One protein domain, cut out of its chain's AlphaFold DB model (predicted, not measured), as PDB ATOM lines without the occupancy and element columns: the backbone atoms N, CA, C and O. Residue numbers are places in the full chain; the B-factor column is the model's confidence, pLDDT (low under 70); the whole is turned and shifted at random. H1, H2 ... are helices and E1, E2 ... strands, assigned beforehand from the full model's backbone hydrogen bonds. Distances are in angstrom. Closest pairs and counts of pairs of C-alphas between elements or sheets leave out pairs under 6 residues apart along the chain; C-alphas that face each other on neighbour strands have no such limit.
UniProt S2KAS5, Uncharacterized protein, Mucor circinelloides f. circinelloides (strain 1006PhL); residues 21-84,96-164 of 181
ATOM      1  N   THR A  21      28.515   0.358  26.817       89.56
ATOM      2  CA  THR A  21      29.586  -0.587  27.159       89.56
ATOM      3  C   THR A  21      30.731   0.131  27.865       89.56
ATOM      4  O   THR A  21      31.215  -0.339  28.883       89.56
ATOM      5  N   GLN A  22      31.186   1.280  27.367       90.69
ATOM      6  CA  GLN A  22      32.343   1.961  27.950       90.69
ATOM      7  C   GLN A  22      32.150   3.472  27.970       90.69
ATOM      8  O   GLN A  22      31.728   4.067  26.980       90.69
ATOM      9  N   MET A  23      32.516   4.088  29.091       92.44
ATOM     10  CA  MET A  23      32.564   5.529  29.271       92.44
ATOM     11  C   MET A  23      33.930   5.929  29.816       92.44
ATOM     12  O   MET A  23      34.327   5.501  30.901       92.44
ATOM     13  N   TYR A  24      34.634   6.777  29.071       91.38
ATOM     14  CA  TYR A  24      35.944   7.292  29.447       91.38
ATOM     15  C   TYR A  24      35.865   8.799  29.647       91.38
ATOM     16  O   TYR A  24      35.657   9.558  28.705       91.38
ATOM     17  N   LEU A  25      36.059   9.224  30.887       90.44
ATOM     18  CA  LEU A  25      36.264  10.611  31.257       90.44
ATOM     19  C   LEU A  25      37.751  10.765  31.546       90.44
ATOM     20  O   LEU A  25      38.246  10.224  32.535       90.44
ATOM     21  N   THR A  26      38.468  11.448  30.653       87.94
ATOM     22  CA  THR A  26      39.923  11.605  30.766       87.94
ATOM     23  C   THR A  26      40.346  13.045  30.540       87.94
ATOM     24  O   THR A  26      39.761  13.722  29.693       87.94
ATOM     25  N   ASN A  27      41.340  13.520  31.296       82.12
ATOM     26  CA  ASN A  27      41.946  14.852  31.130       82.12
ATOM     27  C   ASN A  27      40.916  15.995  31.022       82.12
ATOM     28  O   ASN A  27      41.078  16.923  30.230       82.12
ATOM     29  N   SER A  28      39.818  15.892  31.774       82.69
ATOM     30  CA  SER A  28      38.650  16.767  31.653       82.69
ATOM     31  C   SER A  28      38.355  17.489  32.964       82.69
ATOM     32  O   SER A  28      38.642  16.972  34.045       82.69
ATOM     33  N   ILE A  29      37.735  18.665  32.867       83.56
ATOM     34  CA  ILE A  29      37.138  19.363  34.009       83.56
ATOM     35  C   ILE A  29      35.656  18.996  34.046       83.56
ATOM     36  O   ILE A  29      34.939  19.188  33.066       83.56
ATOM     37  N   ILE A  30      35.205  18.430  35.160       85.38
ATOM     38  CA  ILE A  30      33.871  17.851  35.306       85.38
ATOM     39  C   ILE A  30      33.147  18.581  36.424       85.38
ATOM     40  O   ILE A  30      33.615  18.589  37.558       85.38
ATOM     41  N   TYR A  31      31.973  19.137  36.140       86.50
ATOM     42  CA  TYR A  31      31.078  19.572  37.203       86.50
ATOM     43  C   TYR A  31      30.308  18.372  37.750       86.50
ATOM     44  O   TYR A  31      29.626  17.676  37.002       86.50
ATOM     45  N   TYR A  32      30.418  18.121  39.051       84.94
ATOM     46  CA  TYR A  32      29.978  16.864  39.661       84.94
ATOM     47  C   TYR A  32      28.499  16.501  39.450       84.94
ATOM     48  O   TYR A  32      28.166  15.315  39.442       84.94
ATOM     49  N   LYS A  33      27.610  17.485  39.242       88.56
ATOM     50  CA  LYS A  33      26.178  17.230  38.995       88.56
ATOM     51  C   LYS A  33      25.932  16.407  37.728       88.56
ATOM     52  O   LYS A  33      24.937  15.694  37.674       88.56
ATOM     53  N   ILE A  34      26.874  16.397  36.776       91.25
ATOM     54  CA  ILE A  34      26.746  15.600  35.550       91.25
ATOM     55  C   ILE A  34      26.594  14.103  35.833       91.25
ATOM     56  O   ILE A  34      25.963  13.406  35.050       91.25
ATOM     57  N   PHE A  35      27.152  13.586  36.934       93.50
ATOM     58  CA  PHE A  35      27.015  12.168  37.266       93.50
ATOM     59  C   PHE A  35      25.557  11.800  37.537       93.50
ATOM     60  O   PHE A  35      25.103  10.753  37.084       93.50
ATOM     61  N   TYR A  36      24.806  12.690  38.182       93.06
ATOM     62  CA  TYR A  36      23.389  12.467  38.426       93.06
ATOM     63  C   TYR A  36      22.597  12.507  37.110       93.06
ATOM     64  O   TYR A  36      21.850  11.577  36.819       93.06
ATOM     65  N   ASP A  37      22.854  13.509  36.261       91.81
ATOM     66  CA  ASP A  37      22.209  13.638  34.944       91.81
ATOM     67  C   ASP A  37      22.515  12.447  34.017       91.81
ATOM     68  O   ASP A  37      21.673  12.027  33.219       91.81
ATOM     69  N   LEU A  38      23.737  11.907  34.093       92.00
ATOM     70  CA  LEU A  38      24.119  10.680  33.394       92.00
ATOM     71  C   LEU A  38      23.338   9.492  33.937       92.00
ATOM     72  O   LEU A  38      22.909   8.648  33.156       92.00
ATOM     73  N   SER A  39      23.116   9.445  35.249       93.81
ATOM     74  CA  SER A  39      22.411   8.342  35.883       93.81
ATOM     75  C   SER A  39      20.965   8.203  35.434       93.81
ATOM     76  O   SER A  39      20.504   7.093  35.199       93.81
ATOM     77  N   GLU A  40      20.269   9.323  35.241       91.25
ATOM     78  CA  GLU A  40      18.885   9.333  34.751       91.25
ATOM     79  C   GLU A  40      18.746   8.835  33.300       91.25
ATOM     80  O   GLU A  40      17.660   8.439  32.866       91.25
ATOM     81  N   LYS A  41      19.837   8.888  32.527       90.38
ATOM     82  CA  LYS A  41      19.842   8.600  31.083       90.38
ATOM     83  C   LYS A  41      20.517   7.280  30.729       90.38
ATOM     84  O   LYS A  41      20.225   6.717  29.676       90.38
ATOM     85  N   LEU A  42      21.448   6.828  31.562       92.25
ATOM     86  CA  LEU A  42      22.279   5.651  31.341       92.25
ATOM     87  C   LEU A  42      22.063   4.677  32.504       92.25
ATOM     88  O   LEU A  42      22.841   4.679  33.462       92.25
ATOM     89  N   PRO A  43      21.013   3.840  32.442       91.19
ATOM     90  CA  PRO A  43      20.716   2.882  33.505       91.19
ATOM     91  C   PRO A  43      21.778   1.780  33.619       91.19
ATOM     92  O   PRO A  43      21.918   1.174  34.678       91.19
ATOM     93  N   ILE A  44      22.552   1.515  32.559       92.81
ATOM     94  CA  ILE A  44      23.611   0.499  32.564       92.81
ATOM     95  C   ILE A  44      24.874   1.061  31.906       92.81
ATOM     96  O   ILE A  44      24.851   1.454  30.734       92.81
ATOM     97  N   ILE A  45      25.992   1.033  32.636       92.81
ATOM     98  CA  ILE A  45      27.329   1.314  32.101       92.81
ATOM     99  C   ILE A  45      28.244   0.140  32.455       92.81
ATOM    100  O   ILE A  45      28.548  -0.070  33.626       92.81
ATOM    101  N   ASP A  46      28.728  -0.630  31.472       89.94
ATOM    102  CA  ASP A  46      29.590  -1.773  31.813       89.94
ATOM    103  C   ASP A  46      30.927  -1.279  32.402       89.94
ATOM    104  O   ASP A  46      31.357  -1.760  33.442       89.94
ATOM    105  N   TYR A  47      31.589  -0.291  31.800       89.44
ATOM    106  CA  TYR A  47      32.881   0.195  32.301       89.44
ATOM    107  C   TYR A  47      32.926   1.721  32.354       89.44
ATOM    108  O   TYR A  47      32.976   2.381  31.316       89.44
ATOM    109  N   LEU A  48      32.968   2.284  33.564       91.75
ATOM    110  CA  LEU A  48      33.198   3.711  33.793       91.75
ATOM    111  C   LEU A  48      34.651   3.946  34.212       91.75
ATOM    112  O   LEU A  48      35.105   3.443  35.236       91.75
ATOM    113  N   THR A  49      35.385   4.736  33.432       89.88
ATOM    114  CA  THR A  49      36.744   5.175  33.765       89.88
ATOM    115  C   THR A  49      36.786   6.684  33.928       89.88
ATOM    116  O   THR A  49      36.427   7.422  33.016       89.88
ATOM    117  N   ILE A  50      37.276   7.131  35.079       88.44
ATOM    118  CA  ILE A  50      37.572   8.525  35.396       88.44
ATOM    119  C   ILE A  50      39.077   8.603  35.657       88.44
ATOM    120  O   ILE A  50      39.559   8.112  36.679       88.44
ATOM    121  N   ASP A  51      39.826   9.179  34.719       84.75
ATOM    122  CA  ASP A  51      41.289   9.230  34.764       84.75
ATOM    123  C   ASP A  51      41.793  10.661  34.578       84.75
ATOM    124  O   ASP A  51      41.561  11.289  33.548       84.75
ATOM    125  N   THR A  52      42.538  11.172  35.562       79.25
ATOM    126  CA  THR A  52      43.193  12.488  35.447       79.25
ATOM    127  C   THR A  52      42.175  13.615  35.191       79.25
ATOM    128  O   THR A  52      42.438  14.590  34.493       79.25
ATOM    129  N   CYS A  53      40.970  13.480  35.746       80.56
ATOM    130  CA  CYS A  53      39.930  14.504  35.671       80.56
ATOM    131  C   CYS A  53      39.960  15.401  36.904       80.56
ATOM    132  O   CYS A  53      40.179  14.905  38.009       80.56
ATOM    133  N   SER A  54      39.685  16.690  36.721       78.94
ATOM    134  CA  SER A  54      39.426  17.629  37.816       78.94
ATOM    135  C   SER A  54      37.920  17.711  38.034       78.94
ATOM    136  O   SER A  54      37.197  18.186  37.158       78.94
ATOM    137  N   ILE A  55      37.427  17.217  39.170       81.94
ATOM    138  CA  ILE A  55      35.994  17.238  39.490       81.94
ATOM    139  C   ILE A  55      35.712  18.456  40.368       81.94
ATOM    140  O   ILE A  55      36.123  18.496  41.524       81.94
ATOM    141  N   LEU A  56      35.007  19.440  39.813       78.75
ATOM    142  CA  LEU A  56      34.603  20.656  40.510       78.75
ATOM    143  C   LEU A  56      33.511  20.330  41.527       78.75
ATOM    144  O   LEU A  56      32.471  19.781  41.152       78.75
ATOM    145  N   MET A  57      33.751  20.698  42.785       76.00
ATOM    146  CA  MET A  57      32.907  20.369  43.928       76.00
ATOM    147  C   MET A  57      32.557  21.576  44.787       76.00
ATOM    148  O   MET A  57      33.335  22.517  44.898       76.00
ATOM    149  N   GLU A  58      31.388  21.501  45.428       76.50
ATOM    150  CA  GLU A  58      30.956  22.460  46.455       76.50
ATOM    151  C   GLU A  58      31.552  22.117  47.839       76.50
ATOM    152  O   GLU A  58      31.818  23.005  48.647       76.50
ATOM    153  N   GLU A  59      31.764  20.828  48.133       75.12
ATOM    154  CA  GLU A  59      32.339  20.358  49.400       75.12
ATOM    155  C   GLU A  59      33.859  20.178  49.281       75.12
ATOM    156  O   GLU A  59      34.349  19.487  48.389       75.12
ATOM    157  N   GLN A  60      34.612  20.750  50.221       75.69
ATOM    158  CA  GLN A  60      36.061  20.552  50.294       75.69
ATOM    159  C   GLN A  60      36.408  19.125  50.739       75.69
ATOM    160  O   GLN A  60      35.682  18.507  51.522       75.69
ATOM    161  N   TYR A  61      37.557  18.620  50.281       78.19
ATOM    162  CA  TYR A  61      38.112  17.309  50.657       78.19
ATOM    163  C   TYR A  61      37.217  16.098  50.328       78.19
ATOM    164  O   TYR A  61      37.442  15.000  50.847       78.19
ATOM    165  N   CYS A  62      36.191  16.292  49.501       83.19
ATOM    166  CA  CYS A  62      35.165  15.304  49.214       83.19
ATOM    167  C   CYS A  62      34.887  15.259  47.710       83.19
ATOM    168  O   CYS A  62      34.556  16.270  47.099       83.19
ATOM    169  N   ILE A  63      34.981  14.073  47.116       85.44
ATOM    170  CA  ILE A  63      34.472  13.786  45.775       85.44
ATOM    171  C   ILE A  63      33.265  12.870  45.920       85.44
ATOM    172  O   ILE A  63      33.273  11.938  46.708       85.44
ATOM    173  N   ARG A  64      32.224  13.149  45.147       88.00
ATOM    174  CA  ARG A  64      30.920  12.504  45.125       88.00
ATOM    175  C   ARG A  64      30.599  12.185  43.677       88.00
ATOM    176  O   ARG A  64      30.372  13.080  42.866       88.00
ATOM    177  N   ILE A  65      30.609  10.903  43.359       91.25
ATOM    178  CA  ILE A  65      30.192  10.368  42.069       91.25
ATOM    179  C   ILE A  65      28.832   9.718  42.326       91.25
ATOM    180  O   ILE A  65      28.771   8.582  42.790       91.25
ATOM    181  N   CYS A  66      27.746  10.467  42.117       93.25
ATOM    182  CA  CYS A  66      26.384   9.985  42.372       93.25
ATOM    183  C   CYS A  66      25.734   9.525  41.058       93.25
ATOM    184  O   CYS A  66      25.315  10.348  40.252       93.25
ATOM    185  N   LEU A  67      25.646   8.207  40.885       94.88
ATOM    186  CA  LEU A  67      25.013   7.473  39.784       94.88
ATOM    187  C   LEU A  67      23.876   6.554  40.302       94.88
ATOM    188  O   LEU A  67      23.867   5.358  39.999       94.88
ATOM    189  N   PRO A  68      22.928   7.055  41.121       94.44
ATOM    190  CA  PRO A  68      22.040   6.223  41.944       94.44
ATOM    191  C   PRO A  68      21.106   5.284  41.164       94.44
ATOM    192  O   PRO A  68      20.610   4.318  41.736       94.44
ATOM    193  N   PHE A  69      20.866   5.550  39.881       94.06
ATOM    194  CA  PHE A  69      19.992   4.762  39.008       94.06
ATOM    195  C   PHE A  69      20.768   3.910  37.996       94.06
ATOM    196  O   PHE A  69      20.164   3.279  37.134       94.06
ATOM    197  N   THR A  70      22.100   3.888  38.088       93.50
ATOM    198  CA  THR A  70      22.968   3.202  37.128       93.50
ATOM    199  C   THR A  70      23.606   1.968  37.738       93.50
ATOM    200  O   THR A  70      24.297   2.055  38.756       93.50
ATOM    201  N   THR A  71      23.450   0.831  37.067       92.94
ATOM    202  CA  THR A  71      24.246  -0.370  37.319       92.94
ATOM    203  C   THR A  71      25.586  -0.257  36.603       92.94
ATOM    204  O   THR A  71      25.646   0.005  35.398       92.94
ATOM    205  N   LEU A  72      26.666  -0.464  37.354       90.69
ATOM    206  CA  LEU A  72      28.026  -0.476  36.844       90.69
ATOM    207  C   LEU A  72      28.553  -1.905  36.818       90.69
ATOM    208  O   LEU A  72      28.562  -2.572  37.847       90.69
ATOM    209  N   LYS A  73      29.088  -2.372  35.686       86.94
ATOM    210  CA  LYS A  73      29.900  -3.593  35.759       86.94
ATOM    211  C   LYS A  73      31.262  -3.278  36.376       86.94
ATOM    212  O   LYS A  73      31.734  -4.061  37.177       86.94
ATOM    213  N   SER A  74      31.872  -2.129  36.089       84.31
ATOM    214  CA  SER A  74      33.185  -1.740  36.607       84.31
ATOM    215  C   SER A  74      33.340  -0.231  36.754       84.31
ATOM    216  O   SER A  74      32.877   0.537  35.909       84.31
ATOM    217  N   LEU A  75      34.079   0.184  37.785       86.56
ATOM    218  CA  LEU A  75      34.493   1.567  37.998       86.56
ATOM    219  C   LEU A  75      36.007   1.648  38.204       86.56
ATOM    220  O   LEU A  75      36.555   1.018  39.109       86.56
ATOM    221  N   ARG A  76      36.665   2.489  37.402       84.00
ATOM    222  CA  ARG A  76      38.060   2.888  37.578       84.00
ATOM    223  C   ARG A  76      38.127   4.372  37.901       84.00
ATOM    224  O   ARG A  76      37.720   5.200  37.091       84.00
ATOM    225  N   TYR A  77      38.702   4.697  39.052       82.50
ATOM    226  CA  TYR A  77      38.996   6.071  39.441       82.50
ATOM    227  C   TYR A  77      40.500   6.237  39.668       82.50
ATOM    228  O   TYR A  77      41.099   5.531  40.487       82.50
ATOM    229  N   LYS A  78      41.113   7.152  38.914       79.00
ATOM    230  CA  LYS A  78      42.537   7.475  38.999       79.00
ATOM    231  C   LYS A  78      42.728   8.970  39.199       79.00
ATOM    232  O   LYS A  78      42.363   9.786  38.351       79.00
ATOM    233  N   VAL A  79      43.383   9.293  40.306       72.88
ATOM    234  CA  VAL A  79      43.812  10.651  40.620       72.88
ATOM    235  C   VAL A  79      45.195  10.895  40.030       72.88
ATOM    236  O   VAL A  79      46.137  10.153  40.309       72.88
ATOM    237  N   ALA A  80      45.332  11.955  39.240       70.50
ATOM    238  CA  ALA A  80      46.617  12.446  38.762       70.50
ATOM    239  C   ALA A  80      46.547  13.953  38.491       70.50
ATOM    240  O   ALA A  80      45.454  14.519  38.366       70.50
ATOM    241  N   ARG A  81      47.718  14.597  38.398       65.31
ATOM    242  CA  ARG A  81      47.815  16.026  38.083       65.31
ATOM    243  C   ARG A  81      47.216  16.268  36.707       65.31
ATOM    244  O   ARG A  81      47.694  15.702  35.727       65.31
ATOM    245  N   SER A  82      46.197  17.116  36.638       62.62
ATOM    246  CA  SER A  82      45.696  17.628  35.368       62.62
ATOM    247  C   SER A  82      46.431  18.930  35.071       62.62
ATOM    248  O   SER A  82      46.138  19.954  35.679       62.62
ATOM    249  N   LEU A  83      47.407  18.892  34.157       56.94
ATOM    250  CA  LEU A  83      48.273  20.039  33.824       56.94
ATOM    251  C   LEU A  83      47.505  21.270  33.303       56.94
ATOM    252  O   LEU A  83      48.043  22.371  33.310       56.94
ATOM    253  N   ASN A  84      46.262  21.077  32.852       51.94
ATOM    254  CA  ASN A  84      45.406  22.124  32.289       51.94
ATOM    255  C   ASN A  84      44.365  22.665  33.285       51.94
ATOM    256  O   ASN A  84      43.569  23.528  32.919       51.94
ATOM    257  N   CYS A  96      34.167  27.033  45.481       46.81
ATOM    258  CA  CYS A  96      34.437  25.995  44.481       46.81
ATOM    259  C   CYS A  96      35.937  25.738  44.386       46.81
ATOM    260  O   CYS A  96      36.584  26.096  43.411       46.81
ATOM    261  N   ASN A  97      36.483  25.110  45.425       49.97
ATOM    262  CA  ASN A  97      37.912  24.853  45.529       49.97
ATOM    263  C   ASN A  97      38.121  23.355  45.661       49.97
ATOM    264  O   ASN A  97      37.830  22.812  46.724       49.97
ATOM    265  N   PHE A  98      38.614  22.703  44.608       52.72
ATOM    266  CA  PHE A  98      39.604  21.640  44.769       52.72
ATOM    267  C   PHE A  98      40.318  21.369  43.442       52.72
ATOM    268  O   PHE A  98      39.710  20.973  42.446       52.72
ATOM    269  N   GLU A  99      41.631  21.572  43.456       57.94
ATOM    270  CA  GLU A  99      42.544  21.150  42.403       57.94
ATOM    271  C   GLU A  99      42.975  19.711  42.662       57.94
ATOM    272  O   GLU A  99      43.130  19.288  43.810       57.94
ATOM    273  N   ASN A 100      43.237  18.945  41.601       59.56
ATOM    274  CA  ASN A 100      43.839  17.620  41.757       59.56
ATOM    275  C   ASN A 100      45.159  17.684  42.543       59.56
ATOM    276  O   ASN A 100      45.531  16.691  43.159       59.56
ATOM    277  N   ASP A 101      45.842  18.832  42.564       60.75
ATOM    278  CA  ASP A 101      47.059  19.042  43.344       60.75
ATOM    279  C   ASP A 101      46.828  19.012  44.852       60.75
ATOM    280  O   ASP A 101      47.589  18.344  45.543       60.75
ATOM    281  N   ASP A 102      45.762  19.620  45.374       61.75
ATOM    282  CA  ASP A 102      45.427  19.501  46.796       61.75
ATOM    283  C   ASP A 102      45.107  18.052  47.158       61.75
ATOM    284  O   ASP A 102      45.527  17.551  48.199       61.75
ATOM    285  N   LEU A 103      44.413  17.343  46.265       66.31
ATOM    286  CA  LEU A 103      44.085  15.938  46.467       66.31
ATOM    287  C   LEU A 103      45.370  15.113  46.520       66.31
ATOM    288  O   LEU A 103      45.569  14.353  47.462       66.31
ATOM    289  N   LEU A 104      46.283  15.320  45.574       67.25
ATOM    290  CA  LEU A 104      47.585  14.656  45.555       67.25
ATOM    291  C   LEU A 104      48.442  15.025  46.769       67.25
ATOM    292  O   LEU A 104      49.043  14.137  47.366       67.25
ATOM    293  N   ASN A 105      48.436  16.288  47.194       66.00
ATOM    294  CA  ASN A 105      49.153  16.760  48.375       66.00
ATOM    295  C   ASN A 105      48.639  16.073  49.646       66.00
ATOM    296  O   ASN A 105      49.446  15.639  50.472       66.00
ATOM    297  N   VAL A 106      47.317  15.917  49.800       63.88
ATOM    298  CA  VAL A 106      46.723  15.189  50.933       63.88
ATOM    299  C   VAL A 106      47.200  13.739  50.947       63.88
ATOM    300  O   VAL A 106      47.548  13.239  52.019       63.88
ATOM    301  N   VAL A 107      47.282  13.076  49.787       64.19
ATOM    302  CA  VAL A 107      47.741  11.679  49.744       64.19
ATOM    303  C   VAL A 107      49.260  11.535  49.913       64.19
ATOM    304  O   VAL A 107      49.718  10.536  50.471       64.19
ATOM    305  N   GLU A 108      50.059  12.509  49.473       62.28
ATOM    306  CA  GLU A 108      51.525  12.455  49.567       62.28
ATOM    307  C   GLU A 108      52.066  12.838  50.952       62.28
ATOM    308  O   GLU A 108      53.028  12.229  51.422       62.28
ATOM    309  N   THR A 109      51.476  13.830  51.627       56.91
ATOM    310  CA  THR A 109      52.163  14.500  52.748       56.91
ATOM    311  C   THR A 109      51.898  13.900  54.122       56.91
ATOM    312  O   THR A 109      52.801  13.944  54.956       56.91
ATOM    313  N   GLN A 110      50.723  13.311  54.382       57.34
ATOM    314  CA  GLN A 110      50.418  12.617  55.652       57.34
ATOM    315  C   GLN A 110      49.031  11.958  55.700       57.34
ATOM    316  O   GLN A 110      48.821  11.063  56.530       57.34
ATOM    317  N   GLY A 111      48.118  12.363  54.813       64.31
ATOM    318  CA  GLY A 111      46.733  11.932  54.788       64.31
ATOM    319  C   GLY A 111      46.461  10.700  53.937       64.31
ATOM    320  O   GLY A 111      47.216  10.330  53.044       64.31
ATOM    321  N   GLY A 112      45.392   9.990  54.277       79.19
ATOM    322  CA  GLY A 112      44.909   8.869  53.475       79.19
ATOM    323  C   GLY A 112      43.780   9.298  52.546       79.19
ATOM    324  O   GLY A 112      43.248  10.400  52.650       79.19
ATOM    325  N   MET A 113      43.354   8.372  51.702       81.75
ATOM    326  CA  MET A 113      42.062   8.433  51.035       81.75
ATOM    327  C   MET A 113      41.123   7.411  51.653       81.75
ATOM    328  O   MET A 113      41.537   6.295  51.980       81.75
ATOM    329  N   ILE A 114      39.855   7.774  51.768       86.88
ATOM    330  CA  ILE A 114      38.761   6.844  52.008       86.88
ATOM    331  C   ILE A 114      37.897   6.809  50.765       86.88
ATOM    332  O   ILE A 114      37.514   7.842  50.233       86.88
ATOM    333  N   PHE A 115      37.574   5.603  50.337       86.25
ATOM    334  CA  PHE A 115      36.589   5.330  49.317       86.25
ATOM    335  C   PHE A 115      35.381   4.750  50.009       86.25
ATOM    336  O   PHE A 115      35.497   3.719  50.670       86.25
ATOM    337  N   ASN A 116      34.250   5.422  49.877       88.81
ATOM    338  CA  ASN A 116      32.972   4.908  50.319       88.81
ATOM    339  C   ASN A 116      32.158   4.588  49.067       88.81
ATOM    340  O   ASN A 116      31.957   5.468  48.239       88.81
ATOM    341  N   ILE A 117      31.761   3.336  48.879       88.19
ATOM    342  CA  ILE A 117      31.009   2.881  47.711       88.19
ATOM    343  C   ILE A 117      29.664   2.385  48.219       88.19
ATOM    344  O   ILE A 117      29.598   1.372  48.908       88.19
ATOM    345  N   GLU A 118      28.605   3.110  47.898       90.75
ATOM    346  CA  GLU A 118      27.235   2.798  48.274       90.75
ATOM    347  C   GLU A 118      26.486   2.238  47.067       90.75
ATOM    348  O   GLU A 118      26.412   2.868  46.013       90.75
ATOM    349  N   THR A 119      25.931   1.045  47.239       89.94
ATOM    350  CA  THR A 119      25.008   0.407  46.300       89.94
ATOM    351  C   THR A 119      23.641   0.252  46.956       89.94
ATOM    352  O   THR A 119      23.509   0.429  48.170       89.94
ATOM    353  N   ALA A 120      22.623  -0.152  46.195       88.38
ATOM    354  CA  ALA A 120      21.313  -0.452  46.767       88.38
ATOM    355  C   ALA A 120      21.345  -1.597  47.802       88.38
ATOM    356  O   ALA A 120      20.485  -1.657  48.679       88.38
ATOM    357  N   SER A 121      22.317  -2.511  47.704       86.12
ATOM    358  CA  SER A 121      22.390  -3.709  48.551       86.12
ATOM    359  C   SER A 121      23.392  -3.595  49.701       86.12
ATOM    360  O   SER A 121      23.268  -4.309  50.698       86.12
ATOM    361  N   CYS A 122      24.407  -2.740  49.577       83.69
ATOM    362  CA  CYS A 122      25.517  -2.694  50.522       83.69
ATOM    363  C   CYS A 122      26.372  -1.428  50.399       83.69
ATOM    364  O   CYS A 122      26.383  -0.744  49.376       83.69
ATOM    365  N   THR A 123      27.149  -1.172  51.450       85.25
ATOM    366  CA  THR A 123      28.151  -0.107  51.501       85.25
ATOM    367  C   THR A 123      29.527  -0.712  51.753       85.25
ATOM    368  O   THR A 123      29.712  -1.494  52.688       85.25
ATOM    369  N   TYR A 124      30.504  -0.326  50.940       82.56
ATOM    370  CA  TYR A 124      31.896  -0.731  51.066       82.56
ATOM    371  C   TYR A 124      32.760   0.471  51.407       82.56
ATOM    372  O   TYR A 124      32.710   1.494  50.731       82.56
ATOM    373  N   THR A 125      33.621   0.326  52.407       85.12
ATOM    374  CA  THR A 125      34.588   1.363  52.761       85.12
ATOM    375  C   THR A 125      35.999   0.821  52.597       85.12
ATOM    376  O   THR A 125      36.326  -0.248  53.111       85.12
ATOM    377  N   ILE A 126      36.852   1.561  51.896       83.50
ATOM    378  CA  ILE A 126      38.255   1.219  51.660       83.50
ATOM    379  C   ILE A 126      39.098   2.413  52.073       83.50
ATOM    380  O   ILE A 126      38.835   3.532  51.649       83.50
ATOM    381  N   ARG A 127      40.149   2.189  52.860       83.44
ATOM    382  CA  ARG A 127      41.114   3.234  53.209       83.44
ATOM    383  C   ARG A 127      42.468   2.929  52.583       83.44
ATOM    384  O   ARG A 127      42.961   1.807  52.686       83.44
ATOM    385  N   LYS A 128      43.087   3.934  51.968       79.44
ATOM    386  CA  LYS A 128      44.432   3.842  51.387       79.44
ATOM    387  C   LYS A 128      45.329   4.981  51.844       79.44
ATOM    388  O   LYS A 128      44.855   6.067  52.165       79.44
ATOM    389  N   LYS A 129      46.635   4.737  51.839       78.06
ATOM    390  CA  LYS A 129      47.685   5.757  51.951       78.06
ATOM    391  C   LYS A 129      48.782   5.413  50.951       78.06
ATOM    392  O   LYS A 129      49.480   4.412  51.122       78.06
ATOM    393  N   GLY A 130      48.874   6.190  49.873       71.69
ATOM    394  CA  GLY A 130      49.601   5.775  48.671       71.69
ATOM    395  C   GLY A 130      49.132   4.391  48.200       71.69
ATOM    396  O   GLY A 130      47.932   4.136  48.079       71.69
ATOM    397  N   ASN A 131      50.076   3.464  48.034       69.38
ATOM    398  CA  ASN A 131      49.793   2.096  47.586       69.38
ATOM    399  C   ASN A 131      49.352   1.140  48.711       69.38
ATOM    400  O   ASN A 131      49.029  -0.014  48.435       69.38
ATOM    401  N   LEU A 132      49.336   1.586  49.972       73.44
ATOM    402  CA  LEU A 132      49.026   0.730  51.117       73.44
ATOM    403  C   LEU A 132      47.533   0.756  51.439       73.44
ATOM    404  O   LEU A 132      46.949   1.829  51.606       73.44
ATOM    405  N   TYR A 133      46.937  -0.426  51.593       77.25
ATOM    406  CA  TYR A 133      45.611  -0.585  52.187       77.25
ATOM    407  C   TYR A 133      45.716  -0.473  53.707       77.25
ATOM    408  O   TYR A 133      46.546  -1.132  54.332       77.25
ATOM    409  N   ILE A 134      44.873   0.368  54.297       81.38
ATOM    410  CA  ILE A 134      44.798   0.555  55.745       81.38
ATOM    411  C   ILE A 134      43.499  -0.087  56.240       81.38
ATOM    412  O   ILE A 134      42.448   0.166  55.645       81.38
ATOM    413  N   PRO A 135      43.529  -0.871  57.334       79.75
ATOM    414  CA  PRO A 135      42.317  -1.380  57.961       79.75
ATOM    415  C   PRO A 135      41.315  -0.260  58.258       79.75
ATOM    416  O   PRO A 135      41.657   0.787  58.823       79.75
ATOM    417  N   VAL A 136      40.065  -0.486  57.871       79.69
ATOM    418  CA  VAL A 136      38.965   0.440  58.136       79.69
ATOM    419  C   VAL A 136      38.408   0.124  59.521       79.69
ATOM    420  O   VAL A 136      37.712  -0.872  59.703       79.69
ATOM    421  N   GLY A 137      38.743   0.955  60.508       74.19
ATOM    422  CA  GLY A 137      38.090   0.914  61.819       74.19
ATOM    423  C   GLY A 137      36.628   1.369  61.741       74.19
ATOM    424  O   GLY A 137      36.238   2.053  60.793       74.19
ATOM    425  N   ASP A 138      35.829   1.030  62.753       73.00
ATOM    426  CA  ASP A 138      34.380   1.298  62.772       73.00
ATOM    427  C   ASP A 138      34.031   2.784  62.598       73.00
ATOM    428  O   ASP A 138      33.030   3.123  61.971       73.00
ATOM    429  N   THR A 139      34.907   3.681  63.056       71.88
ATOM    430  CA  THR A 139      34.753   5.140  62.944       71.88
ATOM    431  C   THR A 139      34.652   5.639  61.498       71.88
ATOM    432  O   THR A 139      34.074   6.692  61.254       71.88
ATOM    433  N   TYR A 140      35.203   4.905  60.526       73.56
ATOM    434  CA  TYR A 140      35.293   5.357  59.135       73.56
ATOM    435  C   TYR A 140      34.176   4.825  58.231       73.56
ATOM    436  O   TYR A 140      34.047   5.301  57.106       73.56
ATOM    437  N   ARG A 141      33.360   3.873  58.706       67.94
ATOM    438  CA  ARG A 141      32.277   3.260  57.909       67.94
ATOM    439  C   ARG A 141      31.137   4.226  57.582       67.94
ATOM    440  O   ARG A 141      30.435   4.027  56.601       67.94
ATOM    441  N   TYR A 142      30.976   5.273  58.387       71.06
ATOM    442  CA  TYR A 142      29.901   6.264  58.258       71.06
ATOM    443  C   TYR A 142      30.442   7.671  57.999       71.06
ATOM    444  O   TYR A 142      29.829   8.664  58.386       71.06
ATOM    445  N   LEU A 143      31.630   7.772  57.398       78.94
ATOM    446  CA  LEU A 143      32.229   9.066  57.117       78.94
ATOM    447  C   LEU A 143      31.434   9.783  56.013       78.94
ATOM    448  O   LEU A 143      31.360   9.302  54.884       78.94
ATOM    449  N   LEU A 144      30.858  10.939  56.352       78.75
ATOM    450  CA  LEU A 144      30.032  11.749  55.444       78.75
ATOM    451  C   LEU A 144      30.816  12.870  54.743       78.75
ATOM    452  O   LEU A 144      30.341  13.435  53.758       78.75
ATOM    453  N   SER A 145      32.002  13.208  55.250       82.62
ATOM    454  CA  SER A 145      32.849  14.274  54.717       82.62
ATOM    455  C   SER A 145      34.332  13.966  54.904       82.62
ATOM    456  O   SER A 145      34.740  13.300  55.857       82.62
ATOM    457  N   GLY A 146      35.150  14.460  53.975       81.75
ATOM    458  CA  GLY A 146      36.600  14.430  54.115       81.75
ATOM    459  C   GLY A 146      37.126  15.541  55.023       81.75
ATOM    460  O   GLY A 146      36.403  16.431  55.468       81.75
ATOM    461  N   THR A 147      38.427  15.491  55.282       81.31
ATOM    462  CA  THR A 147      39.181  16.502  56.027       81.31
ATOM    463  C   THR A 147      40.497  16.789  55.311       81.31
ATOM    464  O   THR A 147      40.924  16.017  54.452       81.31
ATOM    465  N   GLN A 148      41.209  17.826  55.748       76.56
ATOM    466  CA  GLN A 148      42.539  18.173  55.237       76.56
ATOM    467  C   GLN A 148      43.570  17.030  55.329       76.56
ATOM    468  O   GLN A 148      44.553  17.026  54.601       76.56
ATOM    469  N   THR A 149      43.362  16.044  56.205       77.25
ATOM    470  CA  THR A 149      44.278  14.899  56.376       77.25
ATOM    471  C   THR A 149      43.663  13.572  55.934       77.25
ATOM    472  O   THR A 149      44.275  12.515  56.081       77.25
ATOM    473  N   LEU A 150      42.435  13.579  55.420       81.38
ATOM    474  CA  LEU A 150      41.737  12.360  55.036       81.38
ATOM    475  C   LEU A 150      40.693  12.685  53.981       81.38
ATOM    476  O   LEU A 150      39.592  13.124  54.306       81.38
ATOM    477  N   PHE A 151      41.057  12.477  52.724       83.06
ATOM    478  CA  PHE A 151      40.182  12.789  51.606       83.06
ATOM    479  C   PHE A 151      39.109  11.711  51.442       83.06
ATOM    480  O   PHE A 151      39.419  10.521  51.538       83.06
ATOM    481  N   LEU A 152      37.868  12.107  51.167       87.00
ATOM    482  CA  LEU A 152      36.761  11.183  50.924       87.00
ATOM    483  C   LEU A 152      36.409  11.146  49.434       87.00
ATOM    484  O   LEU A 152      36.112  12.169  48.834       87.00
ATOM    485  N   VAL A 153      36.387   9.954  48.850       87.75
ATOM    486  CA  VAL A 153      35.785   9.672  47.547       87.75
ATOM    487  C   VAL A 153      34.552   8.813  47.791       87.75
ATOM    488  O   VAL A 153      34.648   7.617  48.053       87.75
ATOM    489  N   TRP A 154      33.383   9.431  47.740       90.25
ATOM    490  CA  TRP A 154      32.098   8.767  47.838       90.25
ATOM    491  C   TRP A 154      31.548   8.472  46.442       90.25
ATOM    492  O   TRP A 154      31.443   9.348  45.586       90.25
ATOM    493  N   ILE A 155      31.208   7.217  46.204       90.69
ATOM    494  CA  ILE A 155      30.609   6.725  44.972       90.69
ATOM    495  C   ILE A 155      29.269   6.117  45.363       90.69
ATOM    496  O   ILE A 155      29.229   5.255  46.234       90.69
ATOM    497  N   LYS A 156      28.185   6.545  44.720       93.19
ATOM    498  CA  LYS A 156      26.861   5.935  44.861       93.19
ATOM    499  C   LYS A 156      26.418   5.411  43.506       93.19
ATOM    500  O   LYS A 156      26.419   6.180  42.549       93.19
ATOM    501  N   CYS A 157      26.040   4.145  43.412       92.88
ATOM    502  CA  CYS A 157      25.476   3.552  42.198       92.88
ATOM    503  C   CYS A 157      24.324   2.599  42.530       92.88
ATOM    504  O   CYS A 157      24.122   2.270  43.695       92.88
ATOM    505  N   LEU A 158      23.543   2.168  41.537       93.12
ATOM    506  CA  LEU A 158      22.466   1.202  41.776       93.12
ATOM    507  C   LEU A 158      23.051  -0.155  42.191       93.12
ATOM    508  O   LEU A 158      22.699  -0.696  43.239       93.12
ATOM    509  N   ASP A 159      23.991  -0.657  41.391       91.06
ATOM    510  CA  ASP A 159      24.711  -1.906  41.633       91.06
ATOM    511  C   ASP A 159      26.126  -1.852  41.027       91.06
ATOM    512  O   ASP A 159      26.394  -1.010  40.162       91.06
ATOM    513  N   LEU A 160      27.032  -2.712  41.504       86.62
ATOM    514  CA  LEU A 160      28.430  -2.782  41.067       86.62
ATOM    515  C   LEU A 160      28.964  -4.232  41.048       86.62
ATOM    516  O   LEU A 160      29.233  -4.797  42.109       86.62
ATOM    517  N   ASP A 161      29.193  -4.801  39.855       73.94
ATOM    518  CA  ASP A 161      29.583  -6.221  39.682       73.94
ATOM    519  C   ASP A 161      31.084  -6.512  39.929       73.94
ATOM    520  O   ASP A 161      31.466  -7.312  40.786       73.94
ATOM    521  N   GLU A 162      31.958  -5.914  39.114       54.69
ATOM    522  CA  GLU A 162      33.380  -6.229  38.940       54.69
ATOM    523  C   GLU A 162      34.242  -4.973  38.779       54.69
ATOM    524  O   GLU A 162      34.443  -4.440  37.686       54.69
ATOM    525  N   PRO A 163      34.921  -4.544  39.824       50.91
ATOM    526  CA  PRO A 163      35.909  -3.494  39.663       50.91
ATOM    527  C   PRO A 163      37.287  -4.079  39.216       50.91
ATOM    528  O   PRO A 163      37.708  -5.157  39.637       50.91
ATOM    529  N   ILE A 164      37.998  -3.401  38.296       45.84
ATOM    530  CA  ILE A 164      39.310  -3.802  37.719       45.84
ATOM    531  C   ILE A 164      40.467  -2.832  38.067       45.84
ATOM    532  O   ILE A 164      40.428  -1.675  37.663       45.84
TER     533      ILE A 164
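What this domain is: This is residues 21 to 84 and 96 to 164 of the 181 residues of an uncharacterized protein of Mucor circinelloides f. circinelloides (strain 1006PhL) (UniProt S2KAS5). From E1 to E5 the printed part winds in stacked turns: E1, E3 and the later part of E5 lie side by side as one wall, the short strands E2 and E4 make a second, and H1 with the earlier part of E5 makes a third, with sharp bends in E3 and E5 at one corner. E9, E6, E7 and E8 continue the twisted sheet beyond the earlier part of E5, while H2 packs over the first part of E9. The printed part has 133 residues, with two named helices and nine named strands in the order E1 E2 H1 E3 E4 E5 H2 E6 E7 E8 E9; its class is mixed, helices and strands. The main sheet runs E1 E3 E5 E9 E6 E7 E8 and is mixed, and E2 and E4 form a small parallel sheet. The whole is compact, with a radius of gyration of the C-alphas of 14.2 A and spans of 38 by 38 by 26 A.

Where its parts are: E1, residues 21 to 26, begins with C-alpha 21 at (29.586, -0.587, 27.159) and is 16.4 A long. E2 is residues 29 to 31, and H1 is residues 34 to 41, 10.8 A long. E3, residues 44 to 51, is 19.8 A long and bends by 56 degrees at residue 47. E4 is residues 54 to 56. E5, residues 62 to 78, bends by 158 degrees at residue 72, where the C-alpha is at (28.026, -0.476, 36.844); its ends are 14.8 A apart. H2, residues 100 to 109, is 14.1 A long. E6, residues 112 to 118, is 19.4 A long; E7, residues 123 to 129, is 20.4 A long; E8 is residues 132 to 134. E9, residues 150 to 160, is 24.5 A long, bends by 92 degrees at residue 157 and ends with C-alpha 160 at (28.430, -2.782, 41.067).

How they stand to each other: In the main sheet E1 is an edge strand, parallel to E3, with N 23 and O 47 2.8 A apart, within hydrogen-bond range. E3 is parallel to E5, where N 48 and O 74 are 2.9 A apart. E5 is parallel to E9, with N 65 and O 154 2.8 A apart. E9 is parallel to E6, with N 153 and O 114 2.8 A apart. E6, E7 and E8 form a meander, each strand the antiparallel neighbour of the one before; the hairpin E6 and E7 has N 115 and O 126 2.8 A apart, and the hairpin E7 and E8 has N 134 and O 127 2.9 A apart. E8 is the other edge strand. In the small sheet E2 and E4 are parallel, with N 30 and O 54 2.8 A apart. H1 is on the main sheet at a height of 7.8 A over E5 and runs along the strands, at 3 degrees to E5 on the local plane; the closest C-alphas, of Ser 39 and Leu 67, are 4.8 A apart. H2 is on this sheet too, at a height of 9.2 A, over E9 and only just over E6, with 3 of its C-alphas there. It runs slantwise to the strands, at 46 degrees to E9 on the local plane, and the closest C-alphas of H2 and E9, of Val 106 and Phe 151, are 7.0 A apart. H2 and the sheet make two layers, a helix on one face of a sheet. H1 and H2 are apart. In H2 every O i to N i+4 pair is within hydrogen-bond range, and in H1 3 of 4 are.

The domain as a whole: The C-alphas of Lys 41 and Gln 110 are the two farthest apart, at 39.4 A. Residues 85 to 95 are not printed, and C-alphas 84 and 96 are 16.9 A apart across this cut, in the link from E5 to H2. Of the links printed whole, the one from E8 to E9, residues 135 to 149, is long and the others are tight. The mean pLDDT of the printed part is 80.1; it is under 70 in residues 81 to 84, 96 to 111, 131, 141 and 162 to 164.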